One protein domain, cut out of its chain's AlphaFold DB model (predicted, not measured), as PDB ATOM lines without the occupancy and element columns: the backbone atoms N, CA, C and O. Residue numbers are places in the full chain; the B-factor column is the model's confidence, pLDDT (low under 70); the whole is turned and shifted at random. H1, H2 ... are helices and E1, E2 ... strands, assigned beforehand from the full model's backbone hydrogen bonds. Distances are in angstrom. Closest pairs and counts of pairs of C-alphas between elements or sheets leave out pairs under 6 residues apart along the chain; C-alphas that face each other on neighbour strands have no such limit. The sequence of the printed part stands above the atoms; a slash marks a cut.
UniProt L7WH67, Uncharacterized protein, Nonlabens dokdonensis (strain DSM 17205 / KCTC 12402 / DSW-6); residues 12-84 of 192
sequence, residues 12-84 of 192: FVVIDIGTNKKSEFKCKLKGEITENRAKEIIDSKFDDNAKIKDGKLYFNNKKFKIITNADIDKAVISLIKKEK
ATOM      1  N   PHE A  12     308.433  85.111  49.414       85.25
ATOM      2  CA  PHE A  12     308.431  84.656  48.035       85.25
ATOM      3  C   PHE A  12     309.394  83.484  47.934       85.25
ATOM      4  O   PHE A  12     310.567  83.623  48.280       85.25
ATOM      5  N   VAL A  13     308.896  82.348  47.463       84.88
ATOM      6  CA  VAL A  13     309.732  81.196  47.136       84.88
ATOM      7  C   VAL A  13     310.028  81.251  45.650       84.88
ATOM      8  O   VAL A  13     309.116  81.217  44.828       84.88
ATOM      9  N   VAL A  14     311.308  81.351  45.316       83.38
ATOM     10  CA  VAL A  14     311.800  81.287  43.943       83.38
ATOM     11  C   VAL A  14     312.458  79.932  43.756       83.38
ATOM     12  O   VAL A  14     313.262  79.507  44.587       83.38
ATOM     13  N   ILE A  15     312.095  79.255  42.672       78.50
ATOM     14  CA  ILE A  15     312.656  77.963  42.293       78.50
ATOM     15  C   ILE A  15     313.406  78.168  40.984       78.50
ATOM     16  O   ILE A  15     312.812  78.562  39.982       78.50
ATOM     17  N   ASP A  16     314.707  77.906  41.003       74.88
ATOM     18  CA  ASP A  16     315.493  77.776  39.783       74.88
ATOM     19  C   ASP A  16     315.151  76.428  39.144       74.88
ATOM     20  O   ASP A  16     315.423  75.378  39.722       74.88
ATOM     21  N   ILE A  17     314.534  76.448  37.964       73.38
ATOM     22  CA  ILE A  17     314.085  75.235  37.269       73.38
ATOM     23  C   ILE A  17     315.276  74.385  36.800       73.38
ATOM     24  O   ILE A  17     315.185  73.160  36.797       73.38
ATOM     25  N   GLY A  18     316.401  75.008  36.433       73.50
ATOM     26  CA  GLY A  18     317.577  74.305  35.919       73.50
ATOM     27  C   GLY A  18     318.367  73.590  37.013       73.50
ATOM     28  O   GLY A  18     318.906  72.511  36.782       73.50
ATOM     29  N   THR A  19     318.422  74.168  38.216       79.44
ATOM     30  CA  THR A  19     319.180  73.597  39.345       79.44
ATOM     31  C   THR A  19     318.306  72.999  40.447       79.44
ATOM     32  O   THR A  19     318.827  72.394  41.384       79.44
ATOM     33  N   ASN A  20     316.986  73.183  40.363       75.62
ATOM     34  CA  ASN A  20     315.994  72.871  41.396       75.62
ATOM     35  C   ASN A  20     316.288  73.523  42.766       75.62
ATOM     36  O   ASN A  20     315.767  73.103  43.805       75.62
ATOM     37  N   LYS A  21     317.144  74.553  42.795       77.56
ATOM     38  CA  LYS A  21     317.473  75.285  44.019       77.56
ATOM     39  C   LYS A  21     316.330  76.213  44.396       77.56
ATOM     40  O   LYS A  21     315.768  76.915  43.557       77.56
ATOM     41  N   LYS A  22     316.025  76.242  45.692       84.31
ATOM     42  CA  LYS A  22     315.004  77.111  46.278       84.31
ATOM     43  C   LYS A  22     315.670  78.286  46.974       84.31
ATOM     44  O   LYS A  22     316.678  78.121  47.653       84.31
ATOM     45  N   SER A  23     315.106  79.469  46.796       86.31
ATOM     46  CA  SER A  23     315.514  80.687  47.491       86.31
ATOM     47  C   SER A  23     314.287  81.369  48.069       86.31
ATOM     48  O   SER A  23     313.238  81.431  47.428       86.31
ATOM     49  N   GLU A  24     314.420  81.869  49.291       88.81
ATOM     50  CA  GLU A  24     313.343  82.543  50.004       88.81
ATOM     51  C   GLU A  24     313.648  84.028  50.133       88.81
ATOM     52  O   GLU A  24     314.691  84.429  50.650       88.81
ATOM     53  N   PHE A  25     312.705  84.859  49.702       87.12
ATOM     54  CA  PHE A  25     312.813  86.306  49.795       87.12
ATOM     55  C   PHE A  25     311.709  86.866  50.678       87.12
ATOM     56  O   PHE A  25     310.548  86.474  50.592       87.12
ATOM     57  N   LYS A  26     312.051  87.831  51.531       88.06
ATOM     58  CA  LYS A  26     311.086  88.448  52.449       88.06
ATOM     59  C   LYS A  26     309.963  89.149  51.674       88.06
ATOM     60  O   LYS A  26     310.224  90.085  50.918       88.06
ATOM     61  N   CYS A  27     308.710  88.768  51.926       85.81
ATOM     62  CA  CYS A  27     307.548  89.449  51.360       85.81
ATOM     63  C   CYS A  27     307.178  90.670  52.215       85.81
ATOM     64  O   CYS A  27     307.017  90.570  53.432       85.81
ATOM     65  N   LYS A  28     307.058  91.842  51.580       85.88
ATOM     66  CA  LYS A  28     306.682  93.109  52.241       85.88
ATOM     67  C   LYS A  28     305.208  93.492  52.032       85.88
ATOM     68  O   LYS A  28     304.797  94.561  52.480       85.88
ATOM     69  N   LEU A  29     304.427  92.658  51.341       86.75
ATOM     70  CA  LEU A  29     303.020  92.938  51.048       86.75
ATOM     71  C   LEU A  29     302.181  92.934  52.330       86.75
ATOM     72  O   LEU A  29     302.316  92.051  53.176       86.75
ATOM     73  N   LYS A  30     301.295  93.926  52.457       84.44
ATOM     74  CA  LYS A  30     300.411  94.099  53.614       84.44
ATOM     75  C   LYS A  30     298.991  93.647  53.274       84.44
ATOM     76  O   LYS A  30     298.266  94.346  52.576       84.44
ATOM     77  N   GLY A  31     298.579  92.530  53.850       83.88
ATOM     78  CA  GLY A  31     297.224  91.968  53.775       83.88
ATOM     79  C   GLY A  31     297.198  90.612  54.464       83.88
ATOM     80  O   GLY A  31     298.185  90.255  55.092       83.88
ATOM     81  N   GLU A  32     296.122  89.856  54.373       86.38
ATOM     82  CA  GLU A  32     295.982  88.558  55.055       86.38
ATOM     83  C   GLU A  32     295.669  87.434  54.070       86.38
ATOM     84  O   GLU A  32     296.031  86.287  54.306       86.38
ATOM     85  N   ILE A  33     295.058  87.776  52.938       87.62
ATOM     86  CA  ILE A  33     294.623  86.827  51.920       87.62
ATOM     87  C   ILE A  33     294.869  87.396  50.523       87.62
ATOM     88  O   ILE A  33     294.791  88.607  50.324       87.62
ATOM     89  N   THR A  34     295.191  86.544  49.553       90.19
ATOM     90  CA  THR A  34     295.319  86.961  48.150       90.19
ATOM     91  C   THR A  34     293.945  87.121  47.511       90.19
ATOM     92  O   THR A  34     292.984  86.455  47.894       90.19
ATOM     93  N   GLU A  35     293.848  87.992  46.512       90.38
ATOM     94  CA  GLU A  35     292.607  88.224  45.772       90.38
ATOM     95  C   GLU A  35     292.036  86.937  45.165       90.38
ATOM     96  O   GLU A  35     290.846  86.666  45.314       90.38
ATOM     97  N   ASN A  36     292.886  86.102  44.562       90.12
ATOM     98  CA  ASN A  36     292.462  84.820  43.995       90.12
ATOM     99  C   ASN A  36     291.894  83.878  45.060       90.12
ATOM    100  O   ASN A  36     290.852  83.271  44.839       90.12
ATOM    101  N   ARG A  37     292.526  83.801  46.240       89.88
ATOM    102  CA  ARG A  37     292.017  82.961  47.330       89.88
ATOM    103  C   ARG A  37     290.703  83.501  47.894       89.88
ATOM    104  O   ARG A  37     289.829  82.720  48.247       89.88
ATOM    105  N   ALA A  38     290.545  84.823  47.974       90.44
ATOM    106  CA  ALA A  38     289.292  85.433  48.406       90.44
ATOM    107  C   ALA A  38     288.140  85.150  47.426       90.44
ATOM    108  O   ALA A  38     287.032  84.865  47.872       90.44
ATOM    109  N   LYS A  39     288.412  85.186  46.114       91.69
ATOM    110  CA  LYS A  39     287.454  84.802  45.063       91.69
ATOM    111  C   LYS A  39     287.079  83.323  45.160       91.69
ATOM    112  O   LYS A  39     285.901  83.013  45.264       91.69
ATOM    113  N   GLU A  40     288.070  82.439  45.280       90.75
ATOM    114  CA  GLU A  40     287.854  80.993  45.436       90.75
ATOM    115  C   GLU A  40     286.944  80.658  46.630       90.75
ATOM    116  O   GLU A  40     286.086  79.785  46.527       90.75
ATOM    117  N   ILE A  41     287.098  81.363  47.758       90.44
ATOM    118  CA  ILE A  41     286.256  81.165  48.948       90.44
ATOM    119  C   ILE A  41     284.787  81.513  48.672       90.44
ATOM    120  O   ILE A  41     283.904  80.794  49.141       90.44
ATOM    121  N   ILE A  42     284.528  82.596  47.933       91.31
ATOM    122  CA  ILE A  42     283.167  82.995  47.547       91.31
ATOM    123  C   ILE A  42     282.586  81.998  46.548       91.31
ATOM    124  O   ILE A  42     281.469  81.523  46.743       91.31
ATOM    125  N   ASP A  43     283.355  81.643  45.520       92.62
ATOM    126  CA  ASP A  43     282.908  80.752  44.447       92.62
ATOM    127  C   ASP A  43     282.595  79.343  44.973       92.62
ATOM    128  O   ASP A  43     281.627  78.711  44.550       92.62
ATOM    129  N   SER A  44     283.372  78.874  45.954       90.50
ATOM    130  CA  SER A  44     283.187  77.570  46.600       90.50
ATOM    131  C   SER A  44     282.050  77.545  47.628       90.50
ATOM    132  O   SER A  44     281.742  76.475  48.151       90.50
ATOM    133  N   LYS A  45     281.440  78.698  47.945       89.31
ATOM    134  CA  LYS A  45     280.333  78.836  48.910       89.31
ATOM    135  C   LYS A  45     280.604  78.171  50.265       89.31
ATOM    136  O   LYS A  45     279.730  77.542  50.851       89.31
ATOM    137  N   PHE A  46     281.821  78.317  50.791       86.38
ATOM    138  CA  PHE A  46     282.149  77.793  52.127       86.38
ATOM    139  C   PHE A  46     281.386  78.504  53.260       86.38
ATOM    140  O   PHE A  46     281.287  77.974  54.363       86.38
ATOM    141  N   ASP A  47     280.891  79.715  52.999       87.06
ATOM    142  CA  ASP A  47     280.022  80.503  53.872       87.06
ATOM    143  C   ASP A  47     279.068  81.293  52.970       87.06
ATOM    144  O   ASP A  47     279.516  82.072  52.127       87.06
ATOM    145  N   ASP A  48     277.761  81.100  53.145       87.69
ATOM    146  CA  ASP A  48     276.726  81.763  52.340       87.69
ATOM    147  C   ASP A  48     276.736  83.292  52.498       87.69
ATOM    148  O   ASP A  48     276.252  84.022  51.633       87.69
ATOM    149  N   ASN A  49     277.315  83.796  53.591       89.50
ATOM    150  CA  ASN A  49     277.445  85.227  53.856       89.50
ATOM    151  C   ASN A  49     278.784  85.806  53.380       89.50
ATOM    152  O   ASN A  49     279.051  86.998  53.602       89.50
ATOM    153  N   ALA A  50     279.634  84.988  52.749       91.44
ATOM    154  CA  ALA A  50     280.932  85.427  52.276       91.44
ATOM    155  C   ALA A  50     280.788  86.504  51.196       91.44
ATOM    156  O   ALA A  50     280.082  86.335  50.204       91.44
ATOM    157  N   LYS A  51     281.483  87.630  51.371       93.56
ATOM    158  CA  LYS A  51     281.466  88.721  50.385       93.56
ATOM    159  C   LYS A  51     282.759  89.512  50.364       93.56
ATOM    160  O   LYS A  51     283.400  89.712  51.395       93.56
ATOM    161  N   ILE A  52     283.107  90.023  49.188       92.94
ATOM    162  CA  ILE A  52     284.184  90.994  49.016       92.94
ATOM    163  C   ILE A  52     283.558  92.385  48.947       92.94
ATOM    164  O   ILE A  52     282.698  92.645  48.110       92.94
ATOM    165  N   LYS A  53     283.987  93.286  49.832       92.50
ATOM    166  CA  LYS A  53     283.584  94.698  49.807       92.50
ATOM    167  C   LYS A  53     284.756  95.578  50.234       92.50
ATOM    168  O   LYS A  53     285.444  95.251  51.200       92.50
ATOM    169  N   ASP A  54     284.994  96.667  49.505       89.25
ATOM    170  CA  ASP A  54     286.040  97.663  49.794       89.25
ATOM    171  C   ASP A  54     287.445  97.048  49.996       89.25
ATOM    172  O   ASP A  54     288.181  97.407  50.918       89.25
ATOM    173  N   GLY A  55     287.805  96.057  49.169       88.31
ATOM    174  CA  GLY A  55     289.100  95.365  49.250       88.31
ATOM    175  C   GLY A  55     289.272  94.465  50.483       88.31
ATOM    176  O   GLY A  55     290.399  94.139  50.865       88.31
ATOM    177  N   LYS A  56     288.173  94.069  51.134       92.38
ATOM    178  CA  LYS A  56     288.164  93.147  52.276       92.38
ATOM    179  C   LYS A  56     287.259  91.957  51.997       92.38
ATOM    180  O   LYS A  56     286.166  92.124  51.461       92.38
ATOM    181  N   LEU A  57     287.704  90.772  52.406       92.62
ATOM    182  CA  LEU A  57     286.882  89.569  52.443       92.62
ATOM    183  C   LEU A  57     286.192  89.491  53.804       92.62
ATOM    184  O   LEU A  57     286.849  89.530  54.843       92.62
ATOM    185  N   TYR A  58     284.874  89.362  53.789       92.94
ATOM    186  CA  TYR A  58     284.063  89.020  54.946       92.94
ATOM    187  C   TYR A  58     283.792  87.525  54.851       92.94
ATOM    188  O   TYR A  58     283.182  87.097  53.879       92.94
ATOM    189  N   PHE A  59     284.297  86.745  55.801       91.69
ATOM    190  CA  PHE A  59     284.178  85.288  55.802       91.69
ATOM    191  C   PHE A  59     284.191  84.775  57.240       91.69
ATOM    192  O   PHE A  59     285.069  85.159  58.018       91.69
ATOM    193  N   ASN A  60     283.227  83.926  57.601       89.38
ATOM    194  CA  ASN A  60     283.087  83.321  58.924       89.38
ATOM    195  C   ASN A  60     283.137  84.357  60.066       89.38
ATOM    196  O   ASN A  60     283.946  84.264  60.993       89.38
ATOM    197  N   ASN A  61     282.336  85.423  59.938       87.62
ATOM    198  CA  ASN A  61     282.296  86.578  60.850       87.62
ATOM    199  C   ASN A  61     283.637  87.317  61.056       87.62
ATOM    200  O   ASN A  61     283.751  88.171  61.936       87.62
ATOM    201  N   LYS A  62     284.650  87.044  60.228       89.50
ATOM    202  CA  LYS A  62     285.950  87.722  60.236       89.50
ATOM    203  C   LYS A  62     286.115  88.595  59.000       89.50
ATOM    204  O   LYS A  62     285.470  88.393  57.973       89.50
ATOM    205  N   LYS A  63     286.981  89.602  59.122       92.69
ATOM    206  CA  LYS A  63     287.344  90.518  58.037       92.69
ATOM    207  C   LYS A  63     288.812  90.303  57.713       92.69
ATOM    208  O   LYS A  63     289.637  90.477  58.600       92.69
ATOM    209  N   PHE A  64     289.112  89.983  56.462       90.19
ATOM    210  CA  PHE A  64     290.471  89.782  55.977       90.19
ATOM    211  C   PHE A  64     290.826  90.859  54.962       90.19
ATOM    212  O   PHE A  64     290.075  91.110  54.015       90.19
ATOM    213  N   LYS A  65     291.981  91.501  55.134       92.31
ATOM    214  CA  LYS A  65     292.491  92.462  54.152       92.31
ATOM    215  C   LYS A  65     293.011  91.727  52.915       92.31
ATOM    216  O   LYS A  65     293.913  90.895  53.028       92.31
ATOM    217  N   ILE A  66     292.492  92.067  51.737       91.69
ATOM    218  CA  ILE A  66     292.911  91.443  50.480       91.69
ATOM    219  C   ILE A  66     294.202  92.093  49.978       91.69
ATOM    220  O   ILE A  66     294.356  93.315  50.000       91.69
ATOM    221  N   ILE A  67     295.132  91.259  49.527       91.06
ATOM    222  CA  ILE A  67     296.290  91.645  48.726       91.06
ATOM    223  C   ILE A  67     295.867  91.525  47.264       91.06
ATOM    224  O   ILE A  67     295.545  90.422  46.813       91.06
ATOM    225  N   THR A  68     295.835  92.647  46.549       92.50
ATOM    226  CA  THR A  68     295.412  92.666  45.142       92.50
ATOM    227  C   THR A  68     296.428  91.951  44.260       92.50
ATOM    228  O   THR A  68     297.630  91.975  44.543       92.50
ATOM    229  N   ASN A  69     295.966  91.347  43.164       89.69
ATOM    230  CA  ASN A  69     296.869  90.725  42.194       89.69
ATOM    231  C   ASN A  69     297.852  91.751  41.607       89.69
ATOM    232  O   ASN A  69     299.039  91.469  41.496       89.69
ATOM    233  N   ALA A  70     297.400  92.986  41.368       90.19
ATOM    234  CA  ALA A  70     298.259  94.067  40.888       90.19
ATOM    235  C   ALA A  70     299.407  94.412  41.857       90.19
ATOM    236  O   ALA A  70     300.518  94.725  41.421       90.19
ATOM    237  N   ASP A  71     299.170  94.362  43.172       90.38
ATOM    238  CA  ASP A  71     300.225  94.577  44.170       90.38
ATOM    239  C   ASP A  71     301.199  93.396  44.226       90.38
ATOM    240  O   ASP A  71     302.405  93.601  44.392       90.38
ATOM    241  N   ILE A  72     300.690  92.170  44.057       87.44
ATOM    242  CA  ILE A  72     301.514  90.961  43.945       87.44
ATOM    243  C   ILE A  72     302.425  91.074  42.721       87.44
ATOM    244  O   ILE A  72     303.639  90.960  42.874       87.44
ATOM    245  N   ASP A  73     301.877  91.394  41.549       88.19
ATOM    246  CA  ASP A  73     302.631  91.524  40.299       88.19
ATOM    247  C   ASP A  73     303.727  92.584  40.409       88.19
ATOM    248  O   ASP A  73     304.888  92.338  40.075       88.19
ATOM    249  N   LYS A  74     303.401  93.758  40.966       90.69
ATOM    250  CA  LYS A  74     304.391  94.816  41.219       90.69
ATOM    251  C   LYS A  74     305.504  94.346  42.153       90.69
ATOM    252  O   LYS A  74     306.673  94.655  41.911       90.69
ATOM    253  N   ALA A  75     305.168  93.616  43.216       89.00
ATOM    254  CA  ALA A  75     306.157  93.102  44.158       89.00
ATOM    255  C   ALA A  75     307.042  92.017  43.532       89.00
ATOM    256  O   ALA A  75     308.249  92.024  43.767       89.00
ATOM    257  N   VAL A  76     306.472  91.141  42.703       86.06
ATOM    258  CA  VAL A  76     307.206  90.108  41.962       86.06
ATOM    259  C   VAL A  76     308.144  90.743  40.936       86.06
ATOM    260  O   VAL A  76     309.330  90.430  40.936       86.06
ATOM    261  N   ILE A  77     307.680  91.699  40.125       86.19
ATOM    262  CA  ILE A  77     308.534  92.421  39.162       86.19
ATOM    263  C   ILE A  77     309.672  93.155  39.883       86.19
ATOM    264  O   ILE A  77     310.817  93.139  39.430       86.19
ATOM    265  N   SER A  78     309.375  93.793  41.018       88.62
ATOM    266  CA  SER A  78     310.386  94.455  41.846       88.62
ATOM    267  C   SER A  78     311.417  93.463  42.388       88.62
ATOM    268  O   SER A  78     312.615  93.736  42.332       88.62
ATOM    269  N   LEU A  79     310.975  92.283  42.840       87.12
ATOM    270  CA  LEU A  79     311.856  91.204  43.283       87.12
ATOM    271  C   LEU A  79     312.757  90.717  42.143       87.12
ATOM    272  O   LEU A  79     313.968  90.653  42.324       87.12
ATOM    273  N   ILE A  80     312.190  90.450  40.965       83.69
ATOM    274  CA  ILE A  80     312.932  90.009  39.776       83.69
ATOM    275  C   ILE A  80     314.027  91.014  39.414       83.69
ATOM    276  O   ILE A  80     315.160  90.610  39.163       83.69
ATOM    277  N   LYS A  81     313.719  92.317  39.424       86.06
ATOM    278  CA  LYS A  81     314.697  93.374  39.125       86.06
ATOM    279  C   LYS A  81     315.767  93.501  40.208       86.06
ATOM    280  O   LYS A  81     316.943  93.632  39.892       86.06
ATOM    281  N   LYS A  82     315.366  93.473  41.481       87.81
ATOM    282  CA  LYS A  82     316.269  93.650  42.627       87.81
ATOM    283  C   LYS A  82     317.248  92.489  42.776       87.81
ATOM    284  O   LYS A  82     318.424  92.714  43.031       87.81
ATOM    285  N   GLU A  83     316.746  91.271  42.627       84.69
ATOM    286  CA  GLU A  83     317.502  90.029  42.811       84.69
ATOM    287  C   GLU A  83     318.036  89.477  41.478       84.69
ATOM    288  O   GLU A  83     318.628  88.403  41.448       84.69
ATOM    289  N   LYS A  84     317.828  90.212  40.373       82.06
ATOM    290  CA  LYS A  84     318.298  89.879  39.018       82.06
ATOM    291  C   LYS A  84     317.877  88.483  38.544       82.06
ATOM    292  O   LYS A  84     318.573  87.843  37.769       82.06
TER     293      LYS A  84
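This is residues 12 to 84 of the 192 residues of an uncharacterized protein of Nonlabens dokdonensis (strain DSM 17205 / KCTC 12402 / DSW-6) (UniProt L7WH67). Two small lobes stand end to end in a loose, long shape: at one end the hairpin E1 and E2 with the long helix H2 near E1, at the other a three-stranded sheet, E3 E4 E5, with H1 over one face and the other face bare. Residues 27 to 34 and the tight link from E5 to H2 join the lobes, and residues 16 to 21 stick out. The printed part has 73 residues with five named strands and two named helices, in the order E1 E2 H1 E3 E4 E5 H2, class mixed. The sheet is antiparallel; the radius of gyration of the C-alphas is 15.4 A and the spans are 45 by 22 by 16 A.

E1, residues 12 to 15, and E2, residues 22 to 26, form an antiparallel hairpin, with N 14 and O 23 at 2.9 A. H1, residues 35 to 43, is on the sheet of E3, residues 51 to 53, E4, residues 56 to 59, and E5, residues 62 to 67, at a height over the sheet of 8.3 A. These strands are a meander, each the antiparallel neighbour of the one before: N 58 and O 51 are at 2.8 A, N 64 and O 57 at 2.8 A. The closest C-alphas of H1 and E5 are those of Glu 35 and Ile 66, 5.7 A. H2, residues 69 to 82, is near E1 and not on the sheet. In H1 and H2 every O i to N i+4 pair is within hydrogen-bond range.

E1 begins at C-alpha 12, (308.431, 84.656, 48.035). E5 measures 16.0 A and H2 19.6 A, ending at C-alpha 82, (316.269, 93.650, 42.627).

The two C-alphas farthest apart, those of Thr 19 and Asn 49, are 45.7 A apart. The printed part has no cut and no long link. No printed residue is under 70 in pLDDT.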